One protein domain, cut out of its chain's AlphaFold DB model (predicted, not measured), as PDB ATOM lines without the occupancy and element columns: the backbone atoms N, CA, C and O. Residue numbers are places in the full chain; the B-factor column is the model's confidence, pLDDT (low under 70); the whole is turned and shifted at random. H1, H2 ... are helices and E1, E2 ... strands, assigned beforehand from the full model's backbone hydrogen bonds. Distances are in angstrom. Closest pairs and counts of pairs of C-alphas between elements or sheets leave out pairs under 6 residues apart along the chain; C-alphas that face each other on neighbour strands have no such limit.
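Overview. This is residues 23 to 188 and 683 to 717 of the 796 residues of the protein "Condensation domain-containing protein" of Chromera velia CCMP2878 (UniProt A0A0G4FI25). What is the main picture? A twisted slab of five strands has H2 packed on one face, with H4 on that side too, and H3 on the opposite face, while the hairpin E2 and E3 makes an arm at one end of the long axis. H1 sits where arm and slab meet, and H5 packs on H4. What is it made of? The 201 printed residues, class mixed, run H1 E1 H2 E2 E3 E4 H3 E5 E6 H4 H5 E7, five named helices and seven named strands, with a mixed sheet E4 E5 E6 E1 E7 and an antiparallel pair E2 E3. By its radius of gyration of the C-alphas, 18.4 A, it is compact, yet its outline is elongated, 66 by 39 by 26 A.

Along the chain. Where are the strands? The large sheet holds E4, residues 104 to 107, E5, 133 to 137, E6, 151 to 160 and 30.0 A long, E1, 42 to 51 and 27.5 A long, and E7, 710 to 715, whose last C-alpha is at (-16.971, -20.444, 31.596). E2, 76 to 82, and E3, 89 to 95, form the other. Where are the helices? H1, 27 to 37, begins at C-alpha (-33.486, -1.233, 16.543); H2 is 57 to 70, H3 113 to 120, H4 168 to 188 and 30.3 A long, and H5 688 to 695.

Arrangement. How do the strands pair? E4 and E5 are parallel, with N 106 and O 135 at 2.9 A; with H3 between them they form a strand-helix-strand unit, two parallel neighbours joined through a helix, its crossover right-handed. The hairpin E5 and E6 has N 134 and O 158 at 2.9 A, antiparallel E6 and E1 N 45 and O 157 at 2.8 A, antiparallel E1 and E7 N 50 and O 711 at 2.8 A, and the hairpin E2 and E3 N 77 and O 94 at 2.9 A. How do the helices stand? H2, over E4 and E5 at a height over the sheet of 10.1 A, touches H4 on the same face at a steep tilt of 54 degrees, opposite ways, closest at C-alphas 63 and 179, 5.0 A; H3 is on the opposite face, and H1 only grazes the sheet. H4 and H5 only just touch, with 3 pairs of C-alphas within 8 A, closest at 175 and 688, 6.8 A. Are the helix backbones whole? Every O i to N i+4 pair is within hydrogen-bond range in H1, H2 and H3, against 16 of 17 in H4 and 2 of 4 in H5.

Size, cuts and confidence. How large is it? The two C-alphas farthest apart, those of Gly 86 and Glu 147, are 67.2 A apart. Where is it cut, and which links are long? Residues 189 to 682 are not printed, and C-alphas 188 and 683 are 25.8 A apart; the links H3 to E5, E5 to E6 and H5 to E7 are long. Where is confidence low? The pLDDT is under 70 at residues 27 to 28, 38 to 40, 166 to 167 and 683 to 706.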
ATOM      1  N   ARG A  23     -41.000   1.912  27.837       84.06
ATOM      2  CA  ARG A  23     -40.023   2.397  26.853       84.06
ATOM      3  C   ARG A  23     -40.113   1.579  25.575       84.06
ATOM      4  O   ARG A  23     -39.968   0.365  25.598       84.06
ATOM      5  N   LYS A  24     -40.278   2.244  24.432       76.50
ATOM      6  CA  LYS A  24     -40.236   1.581  23.122       76.50
ATOM      7  C   LYS A  24     -38.872   0.906  22.906       76.50
ATOM      8  O   LYS A  24     -37.850   1.551  23.159       76.50
ATOM      9  N   LEU A  25     -38.860  -0.323  22.383       73.81
ATOM     10  CA  LEU A  25     -37.620  -0.988  21.960       73.81
ATOM     11  C   LEU A  25     -36.894  -0.170  20.875       73.81
ATOM     12  O   LEU A  25     -37.523   0.488  20.026       73.81
ATOM     13  N   ASP A  26     -35.563  -0.218  20.919       72.25
ATOM     14  CA  ASP A  26     -34.693   0.305  19.867       72.25
ATOM     15  C   ASP A  26     -34.549  -0.686  18.692       72.25
ATOM     16  O   ASP A  26     -35.307  -1.648  18.578       72.25
ATOM     17  N   GLN A  27     -33.650  -0.405  17.745       60.97
ATOM     18  CA  GLN A  27     -33.486  -1.233  16.543       60.97
ATOM     19  C   GLN A  27     -32.755  -2.562  16.798       60.97
ATOM     20  O   GLN A  27     -33.024  -3.528  16.088       60.97
ATOM     21  N   TYR A  28     -31.866  -2.627  17.792       64.94
ATOM     22  CA  TYR A  28     -31.137  -3.844  18.159       64.94
ATOM     23  C   TYR A  28     -31.984  -4.719  19.079       64.94
ATOM     24  O   TYR A  28     -32.125  -5.913  18.839       64.94
ATOM     25  N   GLU A  29     -32.626  -4.114  20.078       76.25
ATOM     26  CA  GLU A  29     -33.532  -4.814  20.991       76.25
ATOM     27  C   GLU A  29     -34.688  -5.473  20.225       76.25
ATOM     28  O   GLU A  29     -34.992  -6.642  20.458       76.25
ATOM     29  N   LEU A  30     -35.286  -4.751  19.266       71.94
ATOM     30  CA  LEU A  30     -36.335  -5.279  18.387       71.94
ATOM     31  C   LEU A  30     -35.810  -6.362  17.434       71.94
ATOM     32  O   LEU A  30     -36.536  -7.302  17.130       71.94
ATOM     33  N   PHE A  31     -34.561  -6.257  16.966       72.19
ATOM     34  CA  PHE A  31     -33.943  -7.321  16.173       72.19
ATOM     35  C   PHE A  31     -33.801  -8.613  16.990       72.19
ATOM     36  O   PHE A  31     -34.143  -9.674  16.479       72.19
ATOM     37  N   PHE A  32     -33.351  -8.535  18.247       74.44
ATOM     38  CA  PHE A  32     -33.206  -9.709  19.113       74.44
ATOM     39  C   PHE A  32     -34.559 -10.336  19.493       74.44
ATOM     40  O   PHE A  32     -34.702 -11.551  19.396       74.44
ATOM     41  N   ASP A  33     -35.561  -9.518  19.833       79.38
ATOM     42  CA  ASP A  33     -36.952  -9.939  20.076       79.38
ATOM     43  C   ASP A  33     -37.544 -10.680  18.858       79.38
ATOM     44  O   ASP A  33     -37.918 -11.851  18.950       79.38
ATOM     45  N   CYS A  34     -37.511 -10.066  17.668       75.00
ATOM     46  CA  CYS A  34     -37.981 -10.713  16.439       75.00
ATOM     47  C   CYS A  34     -37.136 -11.933  16.022       75.00
ATOM     48  O   CYS A  34     -37.652 -12.835  15.365       75.00
ATOM     49  N   ALA A  35     -35.849 -11.990  16.379       70.19
ATOM     50  CA  ALA A  35     -35.004 -13.153  16.118       70.19
ATOM     51  C   ALA A  35     -35.311 -14.327  17.063       70.19
ATOM     52  O   ALA A  35     -35.246 -15.474  16.619       70.19
ATOM     53  N   GLN A  36     -35.716 -14.066  18.315       76.06
ATOM     54  CA  GLN A  36     -36.241 -15.115  19.190       76.06
ATOM     55  C   GLN A  36     -37.549 -15.685  18.623       76.06
ATOM     56  O   GLN A  36     -37.681 -16.902  18.508       76.06
ATOM     57  N   GLU A  37     -38.473 -14.835  18.165       72.31
ATOM     58  CA  GLU A  37     -39.713 -15.290  17.510       72.31
ATOM     59  C   GLU A  37     -39.459 -16.073  16.207       72.31
ATOM     60  O   GLU A  37     -40.223 -16.972  15.862       72.31
ATOM     61  N   ALA A  38     -38.363 -15.780  15.498       65.56
ATOM     62  CA  ALA A  38     -37.992 -16.435  14.241       65.56
ATOM     63  C   ALA A  38     -37.185 -17.745  14.393       65.56
ATOM     64  O   ALA A  38     -36.824 -18.343  13.373       65.56
ATOM     65  N   GLY A  39     -36.875 -18.193  15.618       60.66
ATOM     66  CA  GLY A  39     -36.144 -19.451  15.825       60.66
ATOM     67  C   GLY A  39     -35.388 -19.639  17.146       60.66
ATOM     68  O   GLY A  39     -34.526 -20.507  17.191       60.66
ATOM     69  N   ASN A  40     -35.716 -18.883  18.194       66.44
ATOM     70  CA  ASN A  40     -35.039 -18.829  19.495       66.44
ATOM     71  C   ASN A  40     -33.595 -18.279  19.423       66.44
ATOM     72  O   ASN A  40     -32.701 -18.945  18.910       66.44
ATOM     73  N   LEU A  41     -33.353 -17.073  19.964       76.62
ATOM     74  CA  LEU A  41     -32.037 -16.410  20.027       76.62
ATOM     75  C   LEU A  41     -31.688 -16.023  21.474       76.62
ATOM     76  O   LEU A  41     -31.701 -14.855  21.872       76.62
ATOM     77  N   LEU A  42     -31.395 -17.050  22.262       85.25
ATOM     78  CA  LEU A  42     -30.911 -16.978  23.630       85.25
ATOM     79  C   LEU A  42     -29.385 -16.866  23.646       85.25
ATOM     80  O   LEU A  42     -28.688 -17.466  22.820       85.25
ATOM     81  N   ILE A  43     -28.860 -16.170  24.648       87.81
ATOM     82  CA  ILE A  43     -27.489 -16.376  25.118       87.81
ATOM     83  C   ILE A  43     -27.474 -17.626  26.001       87.81
ATOM     84  O   ILE A  43     -28.298 -17.738  26.906       87.81
ATOM     85  N   LEU A  44     -26.512 -18.517  25.764       91.44
ATOM     86  CA  LEU A  44     -26.150 -19.639  26.630       91.44
ATOM     87  C   LEU A  44     -24.796 -19.334  27.279       91.44
ATOM     88  O   LEU A  44     -23.801 -19.130  26.580       91.44
ATOM     89  N   ASN A  45     -24.730 -19.315  28.608       93.69
ATOM     90  CA  ASN A  45     -23.489 -19.065  29.334       93.69
ATOM     91  C   ASN A  45     -23.336 -19.982  30.559       93.69
ATOM     92  O   ASN A  45     -23.684 -19.595  31.676       93.69
ATOM     93  N   PRO A  46     -22.806 -21.204  30.371       95.50
ATOM     94  CA  PRO A  46     -22.348 -22.041  31.472       95.50
ATOM     95  C   PRO A  46     -21.148 -21.435  32.209       95.50
ATOM     96  O   PRO A  46     -20.142 -21.044  31.606       95.50
ATOM     97  N   VAL A  47     -21.231 -21.439  33.535       95.38
ATOM     98  CA  VAL A  47     -20.147 -21.179  34.487       95.38
ATOM     99  C   VAL A  47     -19.922 -22.453  35.296       95.38
ATOM    100  O   VAL A  47     -20.867 -23.010  35.848       95.38
ATOM    101  N   THR A  48     -18.678 -22.921  35.389       95.88
ATOM    102  CA  THR A  48     -18.296 -24.065  36.227       95.88
ATOM    103  C   THR A  48     -17.496 -23.579  37.429       95.88
ATOM    104  O   THR A  48     -16.467 -22.920  37.276       95.88
ATOM    105  N   LEU A  49     -17.978 -23.922  38.621       94.62
ATOM    106  CA  LEU A  49     -17.415 -23.550  39.912       94.62
ATOM    107  C   LEU A  49     -16.819 -24.772  40.617       94.62
ATOM    108  O   LEU A  49     -17.361 -25.878  40.539       94.62
ATOM    109  N   ARG A  50     -15.735 -24.547  41.357       93.56
ATOM    110  CA  ARG A  50     -15.195 -25.458  42.373       93.56
ATOM    111  C   ARG A  50     -15.612 -24.919  43.732       93.56
ATOM    112  O   ARG A  50     -15.437 -23.727  43.964       93.56
ATOM    113  N   VAL A  51     -16.188 -25.747  44.597       94.00
ATOM    114  CA  VAL A  51     -16.892 -25.294  45.811       94.00
ATOM    115  C   VAL A  51     -16.571 -26.185  47.017       94.00
ATOM    116  O   VAL A  51     -16.336 -27.385  46.848       94.00
ATOM    117  N   ASN A  52     -16.540 -25.617  48.231       92.88
ATOM    118  CA  ASN A  52     -16.292 -26.394  49.459       92.88
ATOM    119  C   ASN A  52     -17.481 -27.292  49.840       92.88
ATOM    120  O   ASN A  52     -17.289 -28.399  50.336       92.88
ATOM    121  N   GLN A  53     -18.700 -26.855  49.520       91.69
ATOM    122  CA  GLN A  53     -19.955 -27.580  49.733       91.69
ATOM    123  C   GLN A  53     -20.898 -27.414  48.527       91.69
ATOM    124  O   GLN A  53     -20.790 -26.404  47.827       91.69
ATOM    125  N   PRO A  54     -21.822 -28.361  48.262       94.44
ATOM    126  CA  PRO A  54     -22.813 -28.224  47.196       94.44
ATOM    127  C   PRO A  54     -23.632 -26.932  47.302       94.44
ATOM    128  O   PRO A  54     -23.996 -26.496  48.395       94.44
ATOM    129  N   LEU A  55     -23.941 -26.340  46.150       95.88
ATOM    130  CA  LEU A  55     -24.757 -25.134  46.044       95.88
ATOM    131  C   LEU A  55     -26.240 -25.454  46.277       95.88
ATOM    132  O   LEU A  55     -26.743 -26.457  45.774       95.88
ATOM    133  N   ASP A  56     -26.936 -24.568  46.991       94.75
ATOM    134  CA  ASP A  56     -28.377 -24.644  47.258       94.75
ATOM    135  C   ASP A  56     -29.137 -23.705  46.305       94.75
ATOM    136  O   ASP A  56     -28.794 -22.525  46.166       94.75
ATOM    137  N   VAL A  57     -30.191 -24.205  45.655       96.19
ATOM    138  CA  VAL A  57     -31.028 -23.423  44.731       96.19
ATOM    139  C   VAL A  57     -31.651 -22.182  45.395       96.19
ATOM    140  O   VAL A  57     -31.834 -21.161  44.729       96.19
ATOM    141  N   ALA A  58     -31.904 -22.207  46.707       95.31
ATOM    142  CA  ALA A  58     -32.416 -21.063  47.463       95.31
ATOM    143  C   ALA A  58     -31.395 -19.912  47.571       95.31
ATOM    144  O   ALA A  58     -31.789 -18.739  47.586       95.31
ATOM    145  N   ASP A  59     -30.090 -20.211  47.582       94.94
ATOM    146  CA  ASP A  59     -29.038 -19.185  47.554       94.94
ATOM    147  C   ASP A  59     -29.001 -18.501  46.179       94.94
ATOM    148  O   ASP A  59     -28.924 -17.273  46.094       94.94
ATOM    149  N   LEU A  60     -29.147 -19.279  45.097       97.38
ATOM    150  CA  LEU A  60     -29.237 -18.756  43.729       97.38
ATOM    151  C   LEU A  60     -30.523 -17.942  43.508       97.38
ATOM    152  O   LEU A  60     -30.480 -16.906  42.843       97.38
ATOM    153  N   GLN A  61     -31.661 -18.367  44.065       97.31
ATOM    154  CA  GLN A  61     -32.922 -17.613  44.031       97.31
ATOM    155  C   GLN A  61     -32.799 -16.279  44.780       97.31
ATOM    156  O   GLN A  61     -33.202 -15.238  44.255       97.31
ATOM    157  N   THR A  62     -32.184 -16.289  45.966       95.50
ATOM    158  CA  THR A  62     -31.957 -15.081  46.776       95.50
ATOM    159  C   THR A  62     -31.027 -14.098  46.058       95.50
ATOM    160  O   THR A  62     -31.361 -12.916  45.930       95.50
ATOM    161  N   ALA A  63     -29.915 -14.585  45.498       96.06
ATOM    162  CA  ALA A  63     -29.000 -13.782  44.689       96.06
ATOM    163  C   ALA A  63     -29.670 -13.230  43.417       96.06
ATOM    164  O   ALA A  63     -29.522 -12.048  43.105       96.06
ATOM    165  N   SER A  64     -30.477 -14.040  42.720       96.69
ATOM    166  CA  SER A  64     -31.228 -13.611  41.528       96.69
ATOM    167  C   SER A  64     -32.225 -12.497  41.847       96.69
ATOM    168  O   SER A  64     -32.369 -11.554  41.069       96.69
ATOM    169  N   LEU A  65     -32.907 -12.577  42.995       95.69
ATOM    170  CA  LEU A  65     -33.873 -11.564  43.418       95.69
ATOM    171  C   LEU A  65     -33.175 -10.254  43.811       95.69
ATOM    172  O   LEU A  65     -33.657  -9.180  43.453       95.69
ATOM    173  N   ALA A  66     -32.025 -10.330  44.487       92.69
ATOM    174  CA  ALA A  66     -31.189  -9.161  44.768       92.69
ATOM    175  C   ALA A  66     -30.699  -8.495  43.468       92.69
ATOM    176  O   ALA A  66     -30.854  -7.282  43.303       92.69
ATOM    177  N   MET A  67     -30.212  -9.291  42.506       93.62
ATOM    178  CA  MET A  67     -29.827  -8.811  41.175       93.62
ATOM    179  C   MET A  67     -30.997  -8.137  40.446       93.62
ATOM    180  O   MET A  67     -30.825  -7.042  39.921       93.62
ATOM    181  N   ALA A  68     -32.197  -8.724  40.445       92.00
ATOM    182  CA  ALA A  68     -33.363  -8.154  39.759       92.00
ATOM    183  C   ALA A  68     -33.923  -6.883  40.433       92.00
ATOM    184  O   ALA A  68     -34.387  -5.967  39.745       92.00
ATOM    185  N   LYS A  69     -33.837  -6.776  41.767       88.31
ATOM    186  CA  LYS A  69     -34.156  -5.542  42.512       88.31
ATOM    187  C   LYS A  69     -33.160  -4.416  42.213       88.31
ATOM    188  O   LYS A  69     -33.563  -3.266  42.065       88.31
ATOM    189  N   ARG A  70     -31.873  -4.732  42.044       86.00
ATOM    190  CA  ARG A  70     -30.830  -3.744  41.722       86.00
ATOM    191  C   ARG A  70     -30.808  -3.342  40.242       86.00
ATOM    192  O   ARG A  70     -30.763  -2.153  39.940       86.00
ATOM    193  N   HIS A  71     -30.902  -4.303  39.326       84.50
ATOM    194  CA  HIS A  71     -30.699  -4.095  37.888       84.50
ATOM    195  C   HIS A  71     -32.010  -4.097  37.099       84.50
ATOM    196  O   HIS A  71     -32.617  -5.142  36.864       84.50
ATOM    197  N   GLN A  72     -32.402  -2.917  36.608       84.00
ATOM    198  CA  GLN A  72     -33.624  -2.694  35.822       84.00
ATOM    199  C   GLN A  72     -33.794  -3.691  34.662       84.00
ATOM    200  O   GLN A  72     -34.877  -4.240  34.470       84.00
ATOM    201  N   ALA A  73     -32.718  -3.985  33.922       86.19
ATOM    202  CA  ALA A  73     -32.759  -4.867  32.752       86.19
ATOM    203  C   ALA A  73     -33.138  -6.330  33.071       86.19
ATOM    204  O   ALA A  73     -33.646  -7.022  32.196       86.19
ATOM    205  N   LEU A  74     -32.965  -6.799  34.314       90.44
ATOM    206  CA  LEU A  74     -33.372  -8.152  34.719       90.44
ATOM    207  C   LEU A  74     -34.867  -8.252  35.070       90.44
ATOM    208  O   LEU A  74     -35.411  -9.353  35.130       90.44
ATOM    209  N   ARG A  75     -35.545  -7.113  35.280       90.62
ATOM    210  CA  ARG A  75     -36.969  -7.033  35.652       90.62
ATOM    211  C   ARG A  75     -37.870  -6.407  34.579       90.62
ATOM    212  O   ARG A  75     -39.044  -6.150  34.854       90.62
ATOM    213  N   VAL A  76     -37.372  -6.170  33.362       89.50
ATOM    214  CA  VAL A  76     -38.227  -5.761  32.232       89.50
ATOM    215  C   VAL A  76     -38.916  -6.951  31.553       89.50
ATOM    216  O   VAL A  76     -38.449  -8.085  31.605       89.50
ATOM    217  N   ARG A  77     -40.041  -6.661  30.894       92.50
ATOM    218  CA  ARG A  77     -40.833  -7.561  30.037       92.50
ATOM    219  C   ARG A  77     -41.077  -6.869  28.695       92.50
ATOM    220  O   ARG A  77     -41.136  -5.642  28.665       92.50
ATOM    221  N   ILE A  78     -41.256  -7.607  27.603       90.12
ATOM    222  CA  ILE A  78     -41.577  -7.048  26.280       90.12
ATOM    223  C   ILE A  78     -43.084  -7.164  26.024       90.12
ATOM    224  O   ILE A  78     -43.622  -8.261  25.891       90.12
ATOM    225  N   LEU A  79     -43.774  -6.027  25.915       90.25
ATOM    226  CA  LEU A  79     -45.209  -5.963  25.627       90.25
ATOM    227  C   LEU A  79     -45.496  -5.437  24.216       90.25
ATOM    228  O   LEU A  79     -44.873  -4.479  23.750       90.25
ATOM    229  N   ASN A  80     -46.505  -6.021  23.565       87.50
ATOM    230  CA  ASN A  80     -47.129  -5.479  22.356       87.50
ATOM    231  C   ASN A  80     -48.211  -4.462  22.749       87.50
ATOM    232  O   ASN A  80     -49.300  -4.851  23.165       87.50
ATOM    233  N   ILE A  81     -47.932  -3.167  22.591       84.25
ATOM    234  CA  ILE A  81     -48.863  -2.077  22.927       84.25
ATOM    235  C   ILE A  81     -49.345  -1.401  21.640       84.25
ATOM    236  O   ILE A  81     -48.557  -1.136  20.726       84.25
ATOM    237  N   GLN A  82     -50.646  -1.123  21.556       82.50
ATOM    238  CA  GLN A  82     -51.255  -0.367  20.462       82.50
ATOM    239  C   GLN A  82     -51.188   1.131  20.806       82.50
ATOM    240  O   GLN A  82     -51.801   1.564  21.773       82.50
ATOM    241  N   GLU A  83     -50.435   1.942  20.052       75.56
ATOM    242  CA  GLU A  83     -50.266   3.374  20.401       75.56
ATOM    243  C   GLU A  83     -51.505   4.247  20.147       75.56
ATOM    244  O   GLU A  83     -51.533   5.395  20.585       75.56
ATOM    245  N   LYS A  84     -52.480   3.741  19.388       78.94
ATOM    246  CA  LYS A  84     -53.776   4.367  19.094       78.94
ATOM    247  C   LYS A  84     -54.790   3.271  18.792       78.94
ATOM    248  O   LYS A  84     -54.409   2.240  18.240       78.94
ATOM    249  N   GLU A  85     -56.064   3.524  19.067       70.38
ATOM    250  CA  GLU A  85     -57.164   2.665  18.619       70.38
ATOM    251  C   GLU A  85     -57.123   2.482  17.087       70.38
ATOM    252  O   GLU A  85     -56.810   3.416  16.346       70.38
ATOM    253  N   GLY A  86     -57.311   1.245  16.613       72.81
ATOM    254  CA  GLY A  86     -57.115   0.864  15.202       72.81
ATOM    255  C   GLY A  86     -55.664   0.946  14.684       72.81
ATOM    256  O   GLY A  86     -55.394   0.600  13.534       72.81
ATOM    257  N   GLY A  87     -54.708   1.391  15.505       75.12
ATOM    258  CA  GLY A  87     -53.301   1.544  15.142       75.12
ATOM    259  C   GLY A  87     -52.520   0.227  15.098       75.12
ATOM    260  O   GLY A  87     -52.990  -0.828  15.517       75.12
ATOM    261  N   ARG A  88     -51.271   0.287  14.618       76.25
ATOM    262  CA  ARG A  88     -50.349  -0.860  14.671       76.25
ATOM    263  C   ARG A  88     -49.790  -1.049  16.083       76.25
ATOM    264  O   ARG A  88     -49.369  -0.074  16.707       76.25
ATOM    265  N   TYR A  89     -49.702  -2.303  16.523       79.56
ATOM    266  CA  TYR A  89     -48.930  -2.691  17.704       79.56
ATOM    267  C   TYR A  89     -47.437  -2.382  17.526       79.56
ATOM    268  O   TYR A  89     -46.905  -2.415  16.412       79.56
ATOM    269  N   LYS A  90     -46.764  -2.083  18.637       83.31
ATOM    270  CA  LYS A  90     -45.313  -1.879  18.744       83.31
ATOM    271  C   LYS A  90     -44.801  -2.532  20.034       83.31
ATOM    272  O   LYS A  90     -45.555  -2.662  20.996       83.31
ATOM    273  N   ARG A  91     -43.522  -2.916  20.049       83.50
ATOM    274  CA  ARG A  91     -42.845  -3.524  21.207       83.50
ATOM    275  C   ARG A  91     -42.327  -2.460  22.180       83.50
ATOM    276  O   ARG A  91     -41.673  -1.499  21.757       83.50
ATOM    277  N   TYR A  92     -42.572  -2.664  23.473       85.62
ATOM    278  CA  TYR A  92     -42.063  -1.835  24.571       85.62
ATOM    279  C   TYR A  92     -41.484  -2.710  25.679       85.62
ATOM    280  O   TYR A  92     -42.081  -3.727  26.017       85.62
ATOM    281  N   PHE A  93     -40.382  -2.275  26.291       87.88
ATOM    282  CA  PHE A  93     -40.029  -2.712  27.631       87.88
ATOM    283  C   PHE A  93     -41.008  -2.086  28.623       87.88
ATOM    284  O   PHE A  93     -41.254  -0.877  28.610       87.88
ATOM    285  N   TYR A  94     -41.534  -2.946  29.477       88.69
ATOM    286  CA  TYR A  94     -42.343  -2.657  30.646       88.69
ATOM    287  C   TYR A  94     -41.511  -3.037  31.870       88.69
ATOM    288  O   TYR A  94     -41.026  -4.167  31.936       88.69
ATOM    289  N   GLU A  95     -41.327  -2.131  32.828       87.31
ATOM    290  CA  GLU A  95     -40.626  -2.444  34.076       87.31
ATOM    291  C   GLU A  95     -41.574  -3.098  35.091       87.31
ATOM    292  O   GLU A  95     -42.659  -2.590  35.377       87.31
ATOM    293  N   THR A  96     -41.167  -4.245  35.635       87.44
ATOM    294  CA  THR A  96     -41.910  -4.923  36.702       87.44
ATOM    295  C   THR A  96     -41.741  -4.167  38.023       87.44
ATOM    296  O   THR A  96     -40.612  -3.877  38.412       87.44
ATOM    297  N   GLN A  97     -42.850  -3.890  38.720       86.38
ATOM    298  CA  GLN A  97     -42.848  -3.296  40.066       86.38
ATOM    299  C   GLN A  97     -42.178  -4.234  41.083       86.38
ATOM    300  O   GLN A  97     -42.157  -5.448  40.872       86.38
ATOM    301  N   GLU A  98     -41.617  -3.701  42.171       84.12
ATOM    302  CA  GLU A  98     -40.697  -4.461  43.034       84.12
ATOM    303  C   GLU A  98     -41.356  -5.671  43.728       84.12
ATOM    304  O   GLU A  98     -40.701  -6.688  43.969       84.12
ATOM    305  N   GLU A  99     -42.658  -5.580  43.996       87.06
ATOM    306  CA  GLU A  99     -43.506  -6.620  44.587       87.06
ATOM    307  C   GLU A  99     -43.842  -7.754  43.603       87.06
ATOM    308  O   GLU A  99     -44.143  -8.871  44.022       87.06
ATOM    309  N   ASP A 100     -43.783  -7.474  42.298       89.88
ATOM    310  CA  ASP A 100     -44.117  -8.394  41.202       89.88
ATOM    311  C   ASP A 100     -42.873  -9.029  40.545       89.88
ATOM    312  O   ASP A 100     -43.005  -9.785  39.572       89.88
ATOM    313  N   ILE A 101     -41.661  -8.720  41.037       91.62
ATOM    314  CA  ILE A 101     -40.400  -9.285  40.527       91.62
ATOM    315  C   ILE A 101     -40.396 -10.806  40.711       91.62
ATOM    316  O   ILE A 101     -40.662 -11.335  41.789       91.62
ATOM    317  N   ARG A 102     -40.038 -11.516  39.638       91.44
ATOM    318  CA  ARG A 102     -39.906 -12.977  39.590       91.44
ATOM    319  C   ARG A 102     -38.534 -13.349  39.055       91.44
ATOM    320  O   ARG A 102     -37.949 -12.598  38.280       91.44
ATOM    321  N   VAL A 103     -38.060 -14.523  39.451       95.88
ATOM    322  CA  VAL A 103     -36.801 -15.118  38.997       95.88
ATOM    323  C   VAL A 103     -37.088 -16.539  38.516       95.88
ATOM    324  O   VAL A 103     -37.889 -17.234  39.140       95.88
ATOM    325  N   ASP A 104     -36.478 -16.956  37.408       97.12
ATOM    326  CA  ASP A 104     -36.541 -18.338  36.922       97.12
ATOM    327  C   ASP A 104     -35.213 -19.012  37.289       97.12
ATOM    328  O   ASP A 104     -34.167 -18.719  36.707       97.12
ATOM    329  N   VAL A 105     -35.237 -19.830  38.342       98.06
ATOM    330  CA  VAL A 105     -34.064 -20.544  38.861       98.06
ATOM    331  C   VAL A 105     -34.455 -21.995  39.091       98.06
ATOM    332  O   VAL A 105     -35.359 -22.274  39.882       98.06
ATOM    333  N   ARG A 106     -33.773 -22.902  38.393       97.19
ATOM    334  CA  ARG A 106     -34.119 -24.324  38.285       97.19
ATOM    335  C   ARG A 106     -32.962 -25.208  38.728       97.19
ATOM    336  O   ARG A 106     -31.804 -24.793  38.689       97.19
ATOM    337  N   GLU A 107     -33.276 -26.448  39.063       97.38
ATOM    338  CA  GLU A 107     -32.297 -27.523  39.220       97.38
ATOM    339  C   GLU A 107     -32.396 -28.464  38.017       97.38
ATOM    340  O   GLU A 107     -33.492 -28.825  37.591       97.38
ATOM    341  N   SER A 108     -31.252 -28.863  37.467       96.81
ATOM    342  CA  SER A 108     -31.163 -29.904  36.445       96.81
ATOM    343  C   SER A 108     -30.845 -31.251  37.091       96.81
ATOM    344  O   SER A 108     -30.192 -31.324  38.133       96.81
ATOM    345  N   VAL A 109     -31.250 -32.337  36.430       96.50
ATOM    346  CA  VAL A 109     -30.815 -33.703  36.759       96.50
ATOM    347  C   VAL A 109     -29.365 -33.978  36.335       96.50
ATOM    348  O   VAL A 109     -28.764 -34.951  36.785       96.50
ATOM    349  N   HIS A 110     -28.781 -33.131  35.481       97.31
ATOM    350  CA  HIS A 110     -27.456 -33.349  34.900       97.31
ATOM    351  C   HIS A 110     -26.329 -32.795  35.771       97.31
ATOM    352  O   HIS A 110     -26.398 -31.675  36.268       97.31
ATOM    353  N   HIS A 111     -25.228 -33.543  35.882       95.56
ATOM    354  CA  HIS A 111     -23.976 -33.073  36.504       95.56
ATOM    355  C   HIS A 111     -23.144 -32.151  35.590       95.56
ATOM    356  O   HIS A 111     -22.204 -31.495  36.043       95.56
ATOM    357  N   GLN A 112     -23.446 -32.125  34.288       93.88
ATOM    358  CA  GLN A 112     -22.748 -31.326  33.279       93.88
ATOM    359  C   GLN A 112     -23.730 -30.364  32.612       93.88
ATOM    360  O   GLN A 112     -24.891 -30.706  32.403       93.88
ATOM    361  N   TRP A 113     -23.252 -29.175  32.244       95.62
ATOM    362  CA  TRP A 113     -24.091 -28.133  31.652       95.62
ATOM    363  C   TRP A 113     -24.485 -28.397  30.193       95.62
ATOM    364  O   TRP A 113     -25.432 -27.778  29.730       95.62
ATOM    365  N   ASP A 114     -23.776 -29.270  29.466       94.06
ATOM    366  CA  ASP A 114     -23.985 -29.480  28.021       94.06
ATOM    367  C   ASP A 114     -25.357 -30.145  27.748       94.06
ATOM    368  O   ASP A 114     -26.168 -29.509  27.079       94.06
ATOM    369  N   PRO A 115     -25.744 -31.278  28.386       94.56
ATOM    370  CA  PRO A 115     -27.109 -31.812  28.259       94.56
ATOM    371  C   PRO A 115     -28.196 -30.872  28.806       94.56
ATOM    372  O   PRO A 115     -29.270 -30.765  28.220       94.56
ATOM    373  N   ALA A 116     -27.911 -30.141  29.891       95.19
ATOM    374  CA  ALA A 116     -28.842 -29.147  30.427       95.19
ATOM    375  C   ALA A 116     -29.071 -27.983  29.442       95.19
ATOM    376  O   ALA A 116     -30.173 -27.448  29.369       95.19
ATOM    377  N   ALA A 117     -28.060 -27.606  28.650       93.62
ATOM    378  CA  ALA A 117     -28.196 -26.618  27.585       93.62
ATOM    379  C   ALA A 117     -28.949 -27.172  26.366       93.62
ATOM    380  O   ALA A 117     -29.691 -26.418  25.736       93.62
ATOM    381  N   SER A 118     -28.803 -28.462  26.040       91.25
ATOM    382  CA  SER A 118     -29.614 -29.144  25.018       91.25
ATOM    383  C   SER A 118     -31.107 -29.141  25.380       91.25
ATOM    384  O   SER A 118     -31.938 -28.864  24.521       91.25
ATOM    385  N   GLU A 119     -31.453 -29.365  26.653       92.25
ATOM    386  CA  GLU A 119     -32.836 -29.303  27.152       92.25
ATOM    387  C   GLU A 119     -33.377 -27.862  27.205       92.25
ATOM    388  O   GLU A 119     -34.419 -27.552  26.626       92.25
ATOM    389  N   GLU A 120     -32.663 -26.949  27.866       91.69
ATOM    390  CA  GLU A 120     -33.159 -25.599  28.165       91.69
ATOM    391  C   GLU A 120     -33.284 -24.691  26.929       91.69
ATOM    392  O   GLU A 120     -34.109 -23.773  26.917       91.69
ATOM    393  N   GLN A 121     -32.539 -24.959  25.849       89.12
ATOM    394  CA  GLN A 121     -32.688 -24.206  24.596       89.12
ATOM    395  C   GLN A 121     -33.958 -24.541  23.797       89.12
ATOM    396  O   GLN A 121     -34.266 -23.840  22.828       89.12
ATOM    397  N   LEU A 122     -34.709 -25.570  24.202       86.88
ATOM    398  CA  LEU A 122     -36.034 -25.867  23.655       86.88
ATOM    399  C   LEU A 122     -37.105 -24.900  24.203       86.88
ATOM    400  O   LEU A 122     -38.115 -24.665  23.540       86.88
ATOM    401  N   GLU A 123     -36.874 -24.289  25.374       87.25
ATOM    402  CA  GLU A 123     -37.810 -23.376  26.046       87.25
ATOM    403  C   GLU A 123     -37.331 -21.911  25.984       87.25
ATOM    404  O   GLU A 123     -36.686 -21.399  26.905       87.25
ATOM    405  N   GLY A 124     -37.682 -21.209  24.900       86.31
ATOM    406  CA  GLY A 124     -37.503 -19.754  24.782       86.31
ATOM    407  C   GLY A 124     -38.363 -18.943  25.766       86.31
ATOM    408  O   GLY A 124     -39.339 -19.445  26.321       86.31
ATOM    409  N   PHE A 125     -38.019 -17.669  25.983       90.50
ATOM    410  CA  PHE A 125     -38.692 -16.833  26.987       90.50
ATOM    411  C   PHE A 125     -40.114 -16.410  26.580       90.50
ATOM    412  O   PHE A 125     -40.310 -15.838  25.506       90.50
ATOM    413  N   ASP A 126     -41.084 -16.555  27.494       91.19
ATOM    414  CA  ASP A 126     -42.355 -15.814  27.455       91.19
ATOM    415  C   ASP A 126     -42.069 -14.335  27.742       91.19
ATOM    416  O   ASP A 126     -42.082 -13.876  28.889       91.19
ATOM    417  N   VAL A 127     -41.768 -13.583  26.682       91.25
ATOM    418  CA  VAL A 127     -41.285 -12.207  26.822       91.25
ATOM    419  C   VAL A 127     -42.315 -11.261  27.444       91.25
ATOM    420  O   VAL A 127     -41.929 -10.257  28.040       91.25
ATOM    421  N   ALA A 128     -43.610 -11.588  27.366       91.44
ATOM    422  CA  ALA A 128     -44.684 -10.776  27.929       91.44
ATOM    423  C   ALA A 128     -44.851 -10.981  29.444       91.44
ATOM    424  O   ALA A 128     -45.250 -10.052  30.154       91.44
ATOM    425  N   ARG A 129     -44.535 -12.177  29.961       90.75
ATOM    426  CA  ARG A 129     -44.552 -12.463  31.405       90.75
ATOM    427  C   ARG A 129     -43.212 -12.208  32.087       90.75
ATOM    428  O   ARG A 129     -43.217 -11.683  33.199       90.75
ATOM    429  N   GLY A 130     -42.104 -12.545  31.432       90.75
ATOM    430  CA  GLY A 130     -40.772 -12.556  32.033       90.75
ATOM    431  C   GLY A 130     -40.627 -13.543  33.213       90.75
ATOM    432  O   GLY A 130     -41.581 -14.254  33.548       90.75
ATOM    433  N   PRO A 131     -39.458 -13.569  33.882       94.31
ATOM    434  CA  PRO A 131     -38.260 -12.772  33.589       94.31
ATOM    435  C   PRO A 131     -37.622 -13.121  32.235       94.31
ATOM    436  O   PRO A 131     -37.905 -14.156  31.644       94.31
ATOM    437  N   LEU A 132     -36.755 -12.237  31.738       93.94
ATOM    438  CA  LEU A 132     -36.013 -12.422  30.479       93.94
ATOM    439  C   LEU A 132     -34.634 -13.087  30.687       93.94
ATOM    440  O   LEU A 132     -33.747 -12.989  29.836       93.94
ATOM    441  N   PHE A 133     -34.450 -13.737  31.837       95.62
ATOM    442  CA  PHE A 133     -33.281 -14.535  32.190       95.62
ATOM    443  C   PHE A 133     -33.707 -15.767  32.998       95.62
ATOM    444  O   PHE A 133     -34.727 -15.732  33.689       95.62
ATOM    445  N   ARG A 134     -32.909 -16.832  32.920       97.31
ATOM    446  CA  ARG A 134     -33.096 -18.097  33.641       97.31
ATOM    447  C   ARG A 134     -31.740 -18.618  34.104       97.31
ATOM    448  O   ARG A 134     -30.774 -18.549  33.346       97.31
ATOM    449  N   LEU A 135     -31.654 -19.139  35.325       98.31
ATOM    450  CA  LEU A 135     -30.464 -19.830  35.833       98.31
ATOM    451  C   LEU A 135     -30.786 -21.299  36.104       98.31
ATOM    452  O   LEU A 135     -31.811 -21.604  36.708       98.31
ATOM    453  N   VAL A 136     -29.898 -22.208  35.705       98.44
ATOM    454  CA  VAL A 136     -30.096 -23.651  35.900       98.44
ATOM    455  C   VAL A 136     -28.885 -24.265  36.590       98.44
ATOM    456  O   VAL A 136     -27.770 -24.246  36.065       98.44
ATOM    457  N   LEU A 137     -29.107 -24.793  37.791       98.56
ATOM    458  CA  LEU A 137     -28.096 -25.411  38.634       98.56
ATOM    459  C   LEU A 137     -27.929 -26.890  38.269       98.56
ATOM    460  O   LEU A 137     -28.868 -27.674  38.373       98.56
ATOM    461  N   CYS A 138     -26.730 -27.280  37.847       98.38
ATOM    462  CA  CYS A 138     -26.373 -28.677  37.606       98.38
ATOM    463  C   CYS A 138     -26.119 -29.413  38.933       98.38
ATOM    464  O   CYS A 138     -25.734 -28.795  39.929       98.38
ATOM    465  N   GLN A 139     -26.256 -30.739  38.937       97.62
ATOM    466  CA  GLN A 139     -25.949 -31.580  40.098       97.62
ATOM    467  C   GLN A 139     -24.460 -31.496  40.494       97.62
ATOM    468  O   GLN A 139     -23.584 -31.453  39.620       97.62
ATOM    469  N   PRO A 140     -24.127 -31.503  41.799       96.56
ATOM    470  CA  PRO A 140     -22.745 -31.452  42.266       96.56
ATOM    471  C   PRO A 140     -21.977 -32.714  41.856       96.56
ATOM    472  O   PRO A 140     -22.494 -33.827  41.906       96.56
ATOM    473  N   SER A 141     -20.715 -32.553  41.467       94.31
ATOM    474  CA  SER A 141     -19.779 -33.650  41.199       94.31
ATOM    475  C   SER A 141     -18.671 -33.636  42.246       94.31
ATOM    476  O   SER A 141     -17.934 -32.655  42.336       94.31
ATOM    477  N   PHE A 142     -18.509 -34.703  43.027       91.69
ATOM    478  CA  PHE A 142     -17.347 -34.830  43.909       91.69
ATOM    479  C   PHE A 142     -16.102 -35.165  43.077       91.69
ATOM    480  O   PHE A 142     -16.102 -36.130  42.314       91.69
ATOM    481  N   THR A 143     -15.049 -34.359  43.202       84.06
ATOM    482  CA  THR A 143     -13.794 -34.513  42.445       84.06
ATOM    483  C   THR A 143     -12.657 -35.091  43.279       84.06
ATOM    484  O   THR A 143     -11.788 -35.753  42.722       84.06
ATOM    485  N   GLY A 144     -12.636 -34.827  44.592       72.06
ATOM    486  CA  GLY A 144     -11.582 -35.276  45.512       72.06
ATOM    487  C   GLY A 144     -10.164 -34.774  45.195       72.06
ATOM    488  O   GLY A 144      -9.211 -35.246  45.803       72.06
ATOM    489  N   ALA A 145     -10.004 -33.847  44.243       71.06
ATOM    490  CA  ALA A 145      -8.702 -33.389  43.746       71.06
ATOM    491  C   ALA A 145      -8.084 -32.239  44.572       71.06
ATOM    492  O   ALA A 145      -6.952 -31.832  44.319       71.06
ATOM    493  N   ASP A 146      -8.844 -31.704  45.526       76.19
ATOM    494  CA  ASP A 146      -8.498 -30.601  46.419       76.19
ATOM    495  C   ASP A 146      -9.346 -30.759  47.683       76.19
ATOM    496  O   ASP A 146     -10.563 -30.921  47.596       76.19
ATOM    497  N   GLU A 147      -8.707 -30.730  48.847       77.94
ATOM    498  CA  GLU A 147      -9.363 -30.924  50.142       77.94
ATOM    499  C   GLU A 147     -10.234 -29.721  50.547       77.94
ATOM    500  O   GLU A 147     -11.134 -29.872  51.369       77.94
ATOM    501  N   LYS A 148      -9.996 -28.534  49.968       86.50
ATOM    502  CA  LYS A 148     -10.727 -27.292  50.282       86.50
ATOM    503  C   LYS A 148     -11.921 -27.049  49.371       86.50
ATOM    504  O   LYS A 148     -12.938 -26.539  49.819       86.50
ATOM    505  N   LEU A 149     -11.789 -27.391  48.090       89.75
ATOM    506  CA  LEU A 149     -12.840 -27.248  47.079       89.75
ATOM    507  C   LEU A 149     -13.072 -28.601  46.375       89.75
ATOM    508  O   LEU A 149     -12.754 -28.737  45.184       89.75
ATOM    509  N   PRO A 150     -13.564 -29.629  47.103       92.19
ATOM    510  CA  PRO A 150     -13.673 -30.988  46.584       92.19
ATOM    511  C   PRO A 150     -14.845 -31.171  45.614       92.19
ATOM    512  O   PRO A 150     -14.811 -32.105  44.809       92.19
ATOM    513  N   PHE A 151     -15.868 -30.314  45.650       93.81
ATOM    514  CA  PHE A 151     -17.010 -30.382  44.738       93.81
ATOM    515  C   PHE A 151     -16.808 -29.486  43.513       93.81
ATOM    516  O   PHE A 151     -16.193 -28.423  43.576       93.81
ATOM    517  N   ARG A 152     -17.387 -29.904  42.389       95.31
ATOM    518  CA  ARG A 152     -17.443 -29.173  41.122       95.31
ATOM    519  C   ARG A 152     -18.888 -29.134  40.649       95.31
ATOM    520  O   ARG A 152     -19.518 -30.181  40.522       95.31
ATOM    521  N   GLN A 153     -19.418 -27.947  40.392       96.19
ATOM    522  CA  GLN A 153     -20.827 -27.744  40.051       96.19
ATOM    523  C   GLN A 153     -20.941 -26.650  38.987       96.19
ATOM    524  O   GLN A 153     -20.105 -25.752  38.925       96.19
ATOM    525  N   SER A 154     -21.931 -26.741  38.099       97.56
ATOM    526  CA  SER A 154     -22.124 -25.748  37.031       97.56
ATOM    527  C   SER A 154     -23.444 -25.012  37.184       97.56
ATOM    528  O   SER A 154     -24.441 -25.610  37.581       97.56
ATOM    529  N   ILE A 155     -23.451 -23.731  36.829       98.25
ATOM    530  CA  ILE A 155     -24.658 -22.921  36.680       98.25
ATOM    531  C   ILE A 155     -24.732 -22.502  35.212       98.25
ATOM    532  O   ILE A 155     -23.805 -21.879  34.693       98.25
ATOM    533  N   LEU A 156     -25.813 -22.859  34.525       97.62
ATOM    534  CA  LEU A 156     -26.105 -22.392  33.174       97.62
ATOM    535  C   LEU A 156     -26.949 -21.120  33.268       97.62
ATOM    536  O   LEU A 156     -28.089 -21.170  33.723       97.62
ATOM    537  N   GLY A 157     -26.394 -19.985  32.845       97.00
ATOM    538  CA  GLY A 157     -27.170 -18.764  32.633       97.00
ATOM    539  C   GLY A 157     -27.743 -18.721  31.220       97.00
ATOM    540  O   GLY A 157     -26.994 -18.861  30.251       97.00
ATOM    541  N   LEU A 158     -29.051 -18.501  31.105       95.25
ATOM    542  CA  LEU A 158     -29.738 -18.198  29.852       95.25
ATOM    543  C   LEU A 158     -30.291 -16.773  29.902       95.25
ATOM    544  O   LEU A 158     -30.897 -16.376  30.899       95.25
ATOM    545  N   PHE A 159     -30.117 -16.005  28.825       93.12
ATOM    546  CA  PHE A 159     -30.553 -14.603  28.772       93.12
ATOM    547  C   PHE A 159     -31.153 -14.241  27.410       93.12
ATOM    548  O   PHE A 159     -30.612 -14.612  26.366       93.12
ATOM    549  N   HIS A 160     -32.237 -13.462  27.410       90.38
ATOM    550  CA  HIS A 160     -32.764 -12.844  26.196       90.38
ATOM    551  C   HIS A 160     -31.776 -11.778  25.703       90.38
ATOM    552  O   HIS A 160     -31.433 -10.849  26.438       90.38
ATOM    553  N   HIS A 161     -31.327 -11.866  24.449       84.94
ATOM    554  CA  HIS A 161     -30.213 -11.039  23.965       84.94
ATOM    555  C   HIS A 161     -30.535  -9.521  23.917       84.94
ATOM    556  O   HIS A 161     -29.628  -8.695  23.844       84.94
ATOM    557  N   SER A 162     -31.807  -9.115  24.044       82.88
ATOM    558  CA  SER A 162     -32.185  -7.697  24.206       82.88
ATOM    559  C   SER A 162     -31.904  -7.100  25.595       82.88
ATOM    560  O   SER A 162     -32.014  -5.887  25.733       82.88
ATOM    561  N   ILE A 163     -31.628  -7.909  26.627       84.94
ATOM    562  CA  ILE A 163     -31.311  -7.423  27.988       84.94
ATOM    563  C   ILE A 163     -29.879  -7.738  28.433       84.94
ATOM    564  O   ILE A 163     -29.470  -7.319  29.513       84.94
ATOM    565  N   MET A 164     -29.129  -8.493  27.627       82.88
ATOM    566  CA  MET A 164     -27.812  -8.995  27.991       82.88
ATOM    567  C   MET A 164     -26.867  -8.976  26.788       82.88
ATOM    568  O   MET A 164     -27.230  -9.395  25.688       82.88
ATOM    569  N   ASP A 165     -25.637  -8.520  27.015       76.44
ATOM    570  CA  ASP A 165     -24.526  -8.623  26.069       76.44
ATOM    571  C   ASP A 165     -23.318  -9.311  26.720       76.44
ATOM    572  O   ASP A 165     -23.308  -9.603  27.918       76.44
ATOM    573  N   GLY A 166     -22.277  -9.573  25.927       69.88
ATOM    574  CA  GLY A 166     -21.100 -10.309  26.388       69.88
ATOM    575  C   GLY A 166     -20.313  -9.649  27.528       69.88
ATOM    576  O   GLY A 166     -19.554 -10.365  28.175       69.88
ATOM    577  N   ILE A 167     -20.488  -8.342  27.785       69.69
ATOM    578  CA  ILE A 167     -19.847  -7.603  28.888       69.69
ATOM    579  C   ILE A 167     -20.768  -7.542  30.106       69.69
ATOM    580  O   ILE A 167     -20.331  -7.863  31.209       69.69
ATOM    581  N   SER A 168     -22.043  -7.198  29.916       75.06
ATOM    582  CA  SER A 168     -23.040  -7.164  30.998       75.06
ATOM    583  C   SER A 168     -23.178  -8.536  31.665       75.06
ATOM    584  O   SER A 168     -23.358  -8.616  32.872       75.06
ATOM    585  N   MET A 169     -22.975  -9.617  30.909       82.19
ATOM    586  CA  MET A 169     -22.935 -10.997  31.400       82.19
ATOM    587  C   MET A 169     -21.722 -11.272  32.308       82.19
ATOM    588  O   MET A 169     -21.818 -12.016  33.279       82.19
ATOM    589  N   GLN A 170     -20.577 -10.649  32.025       76.81
ATOM    590  CA  GLN A 170     -19.361 -10.770  32.837       76.81
ATOM    591  C   GLN A 170     -19.449  -9.887  34.099       76.81
ATOM    592  O   GLN A 170     -18.990 -10.292  35.168       76.81
ATOM    593  N   GLU A 171     -20.113  -8.728  34.017       80.62
ATOM    594  CA  GLU A 171     -20.499  -7.937  35.197       80.62
ATOM    595  C   GLU A 171     -21.541  -8.680  36.059       80.62
ATOM    596  O   GLU A 171     -21.359  -8.765  37.272       80.62
ATOM    597  N   PHE A 172     -22.551  -9.315  35.446       87.94
ATOM    598  CA  PHE A 172     -23.580 -10.112  36.129       87.94
ATOM    599  C   PHE A 172     -22.967 -11.180  37.039       87.94
ATOM    600  O   PHE A 172     -23.264 -11.199  38.229       87.94
ATOM    601  N   TRP A 173     -22.074 -12.037  36.530       89.81
ATOM    602  CA  TRP A 173     -21.480 -13.092  37.362       89.81
ATOM    603  C   TRP A 173     -20.478 -12.576  38.401       89.81
ATOM    604  O   TRP A 173     -20.310 -13.208  39.443       89.81
ATOM    605  N   SER A 174     -19.843 -11.427  38.149       83.62
ATOM    606  CA  SER A 174     -18.963 -10.767  39.126       83.62
ATOM    607  C   SER A 174     -19.721 -10.241  40.349       83.62
ATOM    608  O   SER A 174     -19.129 -10.107  41.414       83.62
ATOM    609  N   GLU A 175     -21.020  -9.965  40.216       86.69
ATOM    610  CA  GLU A 175     -21.893  -9.544  41.317       86.69
ATOM    611  C   GLU A 175     -22.725 -10.710  41.888       86.69
ATOM    612  O   GLU A 175     -22.862 -10.853  43.104       86.69
ATOM    613  N   PHE A 176     -23.224 -11.597  41.023       93.88
ATOM    614  CA  PHE A 176     -24.064 -12.734  41.403       93.88
ATOM    615  C   PHE A 176     -23.351 -13.735  42.321       93.88
ATOM    616  O   PHE A 176     -23.954 -14.209  43.283       93.88
ATOM    617  N   ILE A 177     -22.079 -14.064  42.054       92.25
ATOM    618  CA  ILE A 177     -21.349 -15.060  42.856       92.25
ATOM    619  C   ILE A 177     -21.170 -14.586  44.314       92.25
ATOM    620  O   ILE A 177     -21.607 -15.316  45.208       92.25
ATOM    621  N   PRO A 178     -20.670 -13.364  44.597       88.25
ATOM    622  CA  PRO A 178     -20.664 -12.821  45.958       88.25
ATOM    623  C   PRO A 178     -22.048 -12.783  46.629       88.25
ATOM    624  O   PRO A 178     -22.162 -13.080  47.821       88.25
ATOM    625  N   LEU A 179     -23.119 -12.449  45.892       89.62
ATOM    626  CA  LEU A 179     -24.490 -12.463  46.426       89.62
ATOM    627  C   LEU A 179     -24.954 -13.878  46.812       89.62
ATOM    628  O   LEU A 179     -25.595 -14.049  47.851       89.62
ATOM    629  N   MET A 180     -24.608 -14.891  46.018       93.50
ATOM    630  CA  MET A 180     -24.886 -16.304  46.298       93.50
ATOM    631  C   MET A 180     -24.122 -16.781  47.542       93.50
ATOM    632  O   MET A 180     -24.729 -17.346  48.452       93.50
ATOM    633  N   GLN A 181     -22.821 -16.479  47.644       89.25
ATOM    634  CA  GLN A 181     -22.004 -16.803  48.825       89.25
ATOM    635  C   GLN A 181     -22.583 -16.178  50.105       89.25
ATOM    636  O   GLN A 181     -22.801 -16.877  51.099       89.25
ATOM    637  N   LYS A 182     -22.928 -14.883  50.064       86.19
ATOM    638  CA  LYS A 182     -23.526 -14.166  51.203       86.19
ATOM    639  C   LYS A 182     -24.923 -14.689  51.566       86.19
ATOM    640  O   LYS A 182     -25.264 -14.729  52.747       86.19
ATOM    641  N   SER A 183     -25.707 -15.140  50.584       88.94
ATOM    642  CA  SER A 183     -26.999 -15.808  50.822       88.94
ATOM    643  C   SER A 183     -26.813 -17.120  51.592       88.94
ATOM    644  O   SER A 183     -27.507 -17.342  52.583       88.94
ATOM    645  N   SER A 184     -25.793 -17.906  51.231       88.81
ATOM    646  CA  SER A 184     -25.424 -19.154  51.911       88.81
ATOM    647  C   SER A 184     -25.103 -18.954  53.395       88.81
ATOM    648  O   SER A 184     -25.625 -19.665  54.253       88.81
ATOM    649  N   VAL A 185     -24.311 -17.927  53.729       85.00
ATOM    650  CA  VAL A 185     -23.986 -17.585  55.127       85.00
ATOM    651  C   VAL A 185     -25.243 -17.179  55.911       85.00
ATOM    652  O   VAL A 185     -25.429 -17.612  57.050       85.00
ATOM    653  N   LEU A 186     -26.144 -16.401  55.297       83.06
ATOM    654  CA  LEU A 186     -27.416 -15.981  55.904       83.06
ATOM    655  C   LEU A 186     -28.436 -17.126  56.049       83.06
ATOM    656  O   LEU A 186     -29.286 -17.075  56.940       83.06
ATOM    657  N   ARG A 187     -28.376 -18.153  55.195       86.06
ATOM    658  CA  ARG A 187     -29.169 -19.386  55.318       86.06
ATOM    659  C   ARG A 187     -28.637 -20.245  56.468       86.06
ATOM    660  O   ARG A 187     -29.403 -20.599  57.362       86.06
ATOM    661  N   SER A 188     -27.325 -20.474  56.508       80.44
ATOM    662  CA  SER A 188     -26.650 -21.270  57.543       80.44
ATOM    663  C   SER A 188     -26.760 -20.678  58.955       80.44
ATOM    664  O   SER A 188     -26.899 -21.424  59.922       80.44
ATOM    665  N   ASN A 683     -12.106 -11.792  37.265       53.81
ATOM    666  CA  ASN A 683     -11.758 -12.008  38.661       53.81
ATOM    667  C   ASN A 683     -12.959 -11.501  39.482       53.81
ATOM    668  O   ASN A 683     -13.071 -10.287  39.682       53.81
ATOM    669  N   PRO A 684     -13.884 -12.380  39.908       50.31
ATOM    670  CA  PRO A 684     -15.114 -11.967  40.597       50.31
ATOM    671  C   PRO A 684     -14.865 -11.290  41.957       50.31
ATOM    672  O   PRO A 684     -15.754 -10.639  42.495       50.31
ATOM    673  N   ASN A 685     -13.649 -11.385  42.503       48.09
ATOM    674  CA  ASN A 685     -13.363 -11.066  43.901       48.09
ATOM    675  C   ASN A 685     -12.739  -9.671  44.109       48.09
ATOM    676  O   ASN A 685     -12.411  -9.320  45.239       48.09
ATOM    677  N   ARG A 686     -12.505  -8.876  43.048       43.41
ATOM    678  CA  ARG A 686     -11.516  -7.773  43.097       43.41
ATOM    679  C   ARG A 686     -12.004  -6.343  43.332       43.41
ATOM    680  O   ARG A 686     -11.157  -5.451  43.360       43.41
ATOM    681  N   ALA A 687     -13.310  -6.097  43.424       43.94
ATOM    682  CA  ALA A 687     -13.831  -4.728  43.578       43.94
ATOM    683  C   ALA A 687     -15.209  -4.618  44.249       43.94
ATOM    684  O   ALA A 687     -15.493  -3.600  44.870       43.94
ATOM    685  N   PHE A 688     -16.083  -5.621  44.109       47.75
ATOM    686  CA  PHE A 688     -17.484  -5.470  44.523       47.75
ATOM    687  C   PHE A 688     -17.758  -5.828  45.995       47.75
ATOM    688  O   PHE A 688     -18.707  -5.320  46.590       47.75
ATOM    689  N   ALA A 689     -16.907  -6.659  46.606       44.75
ATOM    690  CA  ALA A 689     -17.067  -7.110  47.991       44.75
ATOM    691  C   ALA A 689     -17.129  -5.945  49.002       44.75
ATOM    692  O   ALA A 689     -17.954  -5.968  49.918       44.75
ATOM    693  N   ASP A 690     -16.313  -4.907  48.791       42.06
ATOM    694  CA  ASP A 690     -16.210  -3.752  49.688       42.06
ATOM    695  C   ASP A 690     -17.501  -2.918  49.704       42.06
ATOM    696  O   ASP A 690     -18.007  -2.579  50.774       42.06
ATOM    697  N   GLU A 691     -18.098  -2.639  48.538       48.12
ATOM    698  CA  GLU A 691     -19.363  -1.892  48.423       48.12
ATOM    699  C   GLU A 691     -20.549  -2.719  48.966       48.12
ATOM    700  O   GLU A 691     -21.410  -2.220  49.699       48.12
ATOM    701  N   MET A 692     -20.552  -4.030  48.692       46.25
ATOM    702  CA  MET A 692     -21.614  -4.964  49.085       46.25
ATOM    703  C   MET A 692     -21.598  -5.353  50.579       46.25
ATOM    704  O   MET A 692     -22.525  -6.012  51.079       46.25
ATOM    705  N   SER A 693     -20.574  -4.927  51.327       45.69
ATOM    706  CA  SER A 693     -20.543  -4.998  52.793       45.69
ATOM    707  C   SER A 693     -21.725  -4.232  53.408       45.69
ATOM    708  O   SER A 693     -22.457  -4.781  54.236       45.69
ATOM    709  N   THR A 694     -21.970  -3.013  52.916       45.78
ATOM    710  CA  THR A 694     -22.896  -2.029  53.494       45.78
ATOM    711  C   THR A 694     -24.363  -2.373  53.230       45.78
ATOM    712  O   THR A 694     -25.184  -2.294  54.141       45.78
ATOM    713  N   PHE A 695     -24.704  -2.809  52.011       41.16
ATOM    714  CA  PHE A 695     -26.102  -3.025  51.590       41.16
ATOM    715  C   PHE A 695     -26.819  -4.168  52.337       41.16
ATOM    716  O   PHE A 695     -28.043  -4.191  52.415       41.16
ATOM    717  N   LEU A 696     -26.063  -5.114  52.903       46.03
ATOM    718  CA  LEU A 696     -26.581  -6.285  53.624       46.03
ATOM    719  C   LEU A 696     -25.921  -6.422  55.008       46.03
ATOM    720  O   LEU A 696     -25.550  -7.520  55.425       46.03
ATOM    721  N   SER A 697     -25.720  -5.295  55.697       40.94
ATOM    722  CA  SER A 697     -25.186  -5.250  57.062       40.94
ATOM    723  C   SER A 697     -26.304  -5.418  58.100       40.94
ATOM    724  O   SER A 697     -26.903  -4.448  58.565       40.94
ATOM    725  N   THR A 698     -26.607  -6.665  58.478       41.34
ATOM    726  CA  THR A 698     -27.562  -6.976  59.558       41.34
ATOM    727  C   THR A 698     -26.946  -7.876  60.628       41.34
ATOM    728  O   THR A 698     -27.238  -9.068  60.676       41.34
ATOM    729  N   LYS A 699     -26.170  -7.242  61.517       44.50
ATOM    730  CA  LYS A 699     -25.590  -7.755  62.776       44.50
ATOM    731  C   LYS A 699     -24.621  -8.939  62.681       44.50
ATOM    732  O   LYS A 699     -24.898  -9.982  62.107       44.50
ATOM    733  N   GLU A 700     -23.504  -8.776  63.380       43.44
ATOM    734  CA  GLU A 700     -22.517  -9.817  63.651       43.44
ATOM    735  C   GLU A 700     -23.157 -10.976  64.436       43.44
ATOM    736  O   GLU A 700     -23.636 -10.791  65.557       43.44
ATOM    737  N   THR A 701     -23.148 -12.181  63.866       42.69
ATOM    738  CA  THR A 701     -23.479 -13.421  64.581       42.69
ATOM    739  C   THR A 701     -22.188 -14.145  64.945       42.69
ATOM    740  O   THR A 701     -21.515 -14.706  64.079       42.69
ATOM    741  N   THR A 702     -21.828 -14.134  66.227       38.69
ATOM    742  CA  THR A 702     -20.670 -14.867  66.748       38.69
ATOM    743  C   THR A 702     -20.925 -16.375  66.703       38.69
ATOM    744  O   THR A 702     -21.891 -16.870  67.276       38.69
ATOM    745  N   GLY A 703     -20.048 -17.105  66.007       44.38
ATOM    746  CA  GLY A 703     -20.272 -18.502  65.618       44.38
ATOM    747  C   GLY A 703     -20.443 -18.618  64.105       44.38
ATOM    748  O   GLY A 703     -21.529 -18.918  63.618       44.38
ATOM    749  N   VAL A 704     -19.369 -18.316  63.370       46.97
ATOM    750  CA  VAL A 704     -19.343 -18.287  61.901       46.97
ATOM    751  C   VAL A 704     -19.530 -19.714  61.356       46.97
ATOM    752  O   VAL A 704     -18.677 -20.560  61.637       46.97
ATOM    753  N   PRO A 705     -20.611 -20.015  60.605       56.62
ATOM    754  CA  PRO A 705     -20.711 -21.254  59.833       56.62
ATOM    755  C   PRO A 705     -19.612 -21.282  58.768       56.62
ATOM    756  O   PRO A 705     -19.188 -20.217  58.324       56.62
ATOM    757  N   GLU A 706     -19.174 -22.460  58.319       63.91
ATOM    758  CA  GLU A 706     -18.171 -22.515  57.250       63.91
ATOM    759  C   GLU A 706     -18.691 -21.791  55.998       63.91
ATOM    760  O   GLU A 706     -19.735 -22.135  55.435       63.91
ATOM    761  N   GLU A 707     -17.991 -20.723  55.611       80.50
ATOM    762  CA  GLU A 707     -18.407 -19.845  54.523       80.50
ATOM    763  C   GLU A 707     -18.390 -20.604  53.192       80.50
ATOM    764  O   GLU A 707     -17.501 -21.422  52.945       80.50
ATOM    765  N   LEU A 708     -19.367 -20.337  52.317       86.75
ATOM    766  CA  LEU A 708     -19.389 -20.915  50.976       86.75
ATOM    767  C   LEU A 708     -18.217 -20.345  50.167       86.75
ATOM    768  O   LEU A 708     -18.280 -19.230  49.647       86.75
ATOM    769  N   GLN A 709     -17.145 -21.122  50.061       88.38
ATOM    770  CA  GLN A 709     -15.977 -20.803  49.256       88.38
ATOM    771  C   GLN A 709     -16.180 -21.367  47.853       88.38
ATOM    772  O   GLN A 709     -16.472 -22.554  47.689       88.38
ATOM    773  N   CYS A 710     -16.003 -20.522  46.838       89.31
ATOM    774  CA  CYS A 710     -16.052 -20.942  45.446       89.31
ATOM    775  C   CYS A 710     -14.962 -20.284  44.589       89.31
ATOM    776  O   CYS A 710     -14.706 -19.084  44.687       89.31
ATOM    777  N   GLU A 711     -14.363 -21.076  43.703       89.81
ATOM    778  CA  GLU A 711     -13.455 -20.640  42.641       89.81
ATOM    779  C   GLU A 711     -14.134 -20.864  41.283       89.81
ATOM    780  O   GLU A 711     -14.751 -21.907  41.054       89.81
ATOM    781  N   VAL A 712     -14.012 -19.909  40.357       90.75
ATOM    782  CA  VAL A 712     -14.444 -20.115  38.968       90.75
ATOM    783  C   VAL A 712     -13.383 -20.937  38.243       90.75
ATOM    784  O   VAL A 712     -12.269 -20.467  38.032       90.75
ATOM    785  N   GLU A 713     -13.735 -22.146  37.814       91.12
ATOM    786  CA  GLU A 713     -12.839 -23.006  37.037       91.12
ATOM    787  C   GLU A 713     -12.804 -22.590  35.566       91.12
ATOM    788  O   GLU A 713     -11.746 -22.481  34.948       91.12
ATOM    789  N   SER A 714     -13.988 -22.396  34.982       91.69
ATOM    790  CA  SER A 714     -14.153 -22.067  33.570       91.69
ATOM    791  C   SER A 714     -15.536 -21.488  33.292       91.69
ATOM    792  O   SER A 714     -16.479 -21.654  34.065       91.69
ATOM    793  N   THR A 715     -15.671 -20.813  32.155       91.94
ATOM    794  CA  THR A 715     -16.971 -20.444  31.596       91.94
ATOM    795  C   THR A 715     -16.897 -20.443  30.077       91.94
ATOM    796  O   THR A 715     -15.871 -20.096  29.488       91.94
ATOM    797  N   PHE A 716     -17.991 -20.847  29.440       91.12
ATOM    798  CA  PHE A 716     -18.142 -20.834  27.991       91.12
ATOM    799  C   PHE A 716     -19.370 -20.009  27.629       91.12
ATOM    800  O   PHE A 716     -20.289 -19.853  28.427       91.12
ATOM    801  N   PHE A 717     -19.376 -19.455  26.427       85.88
ATOM    802  CA  PHE A 717     -20.491 -18.692  25.881       85.88
ATOM    803  C   PHE A 717     -20.914 -19.342  24.569       85.88
ATOM    804  O   PHE A 717     -20.074 -19.921  23.872       85.88
TER     805      PHE A 717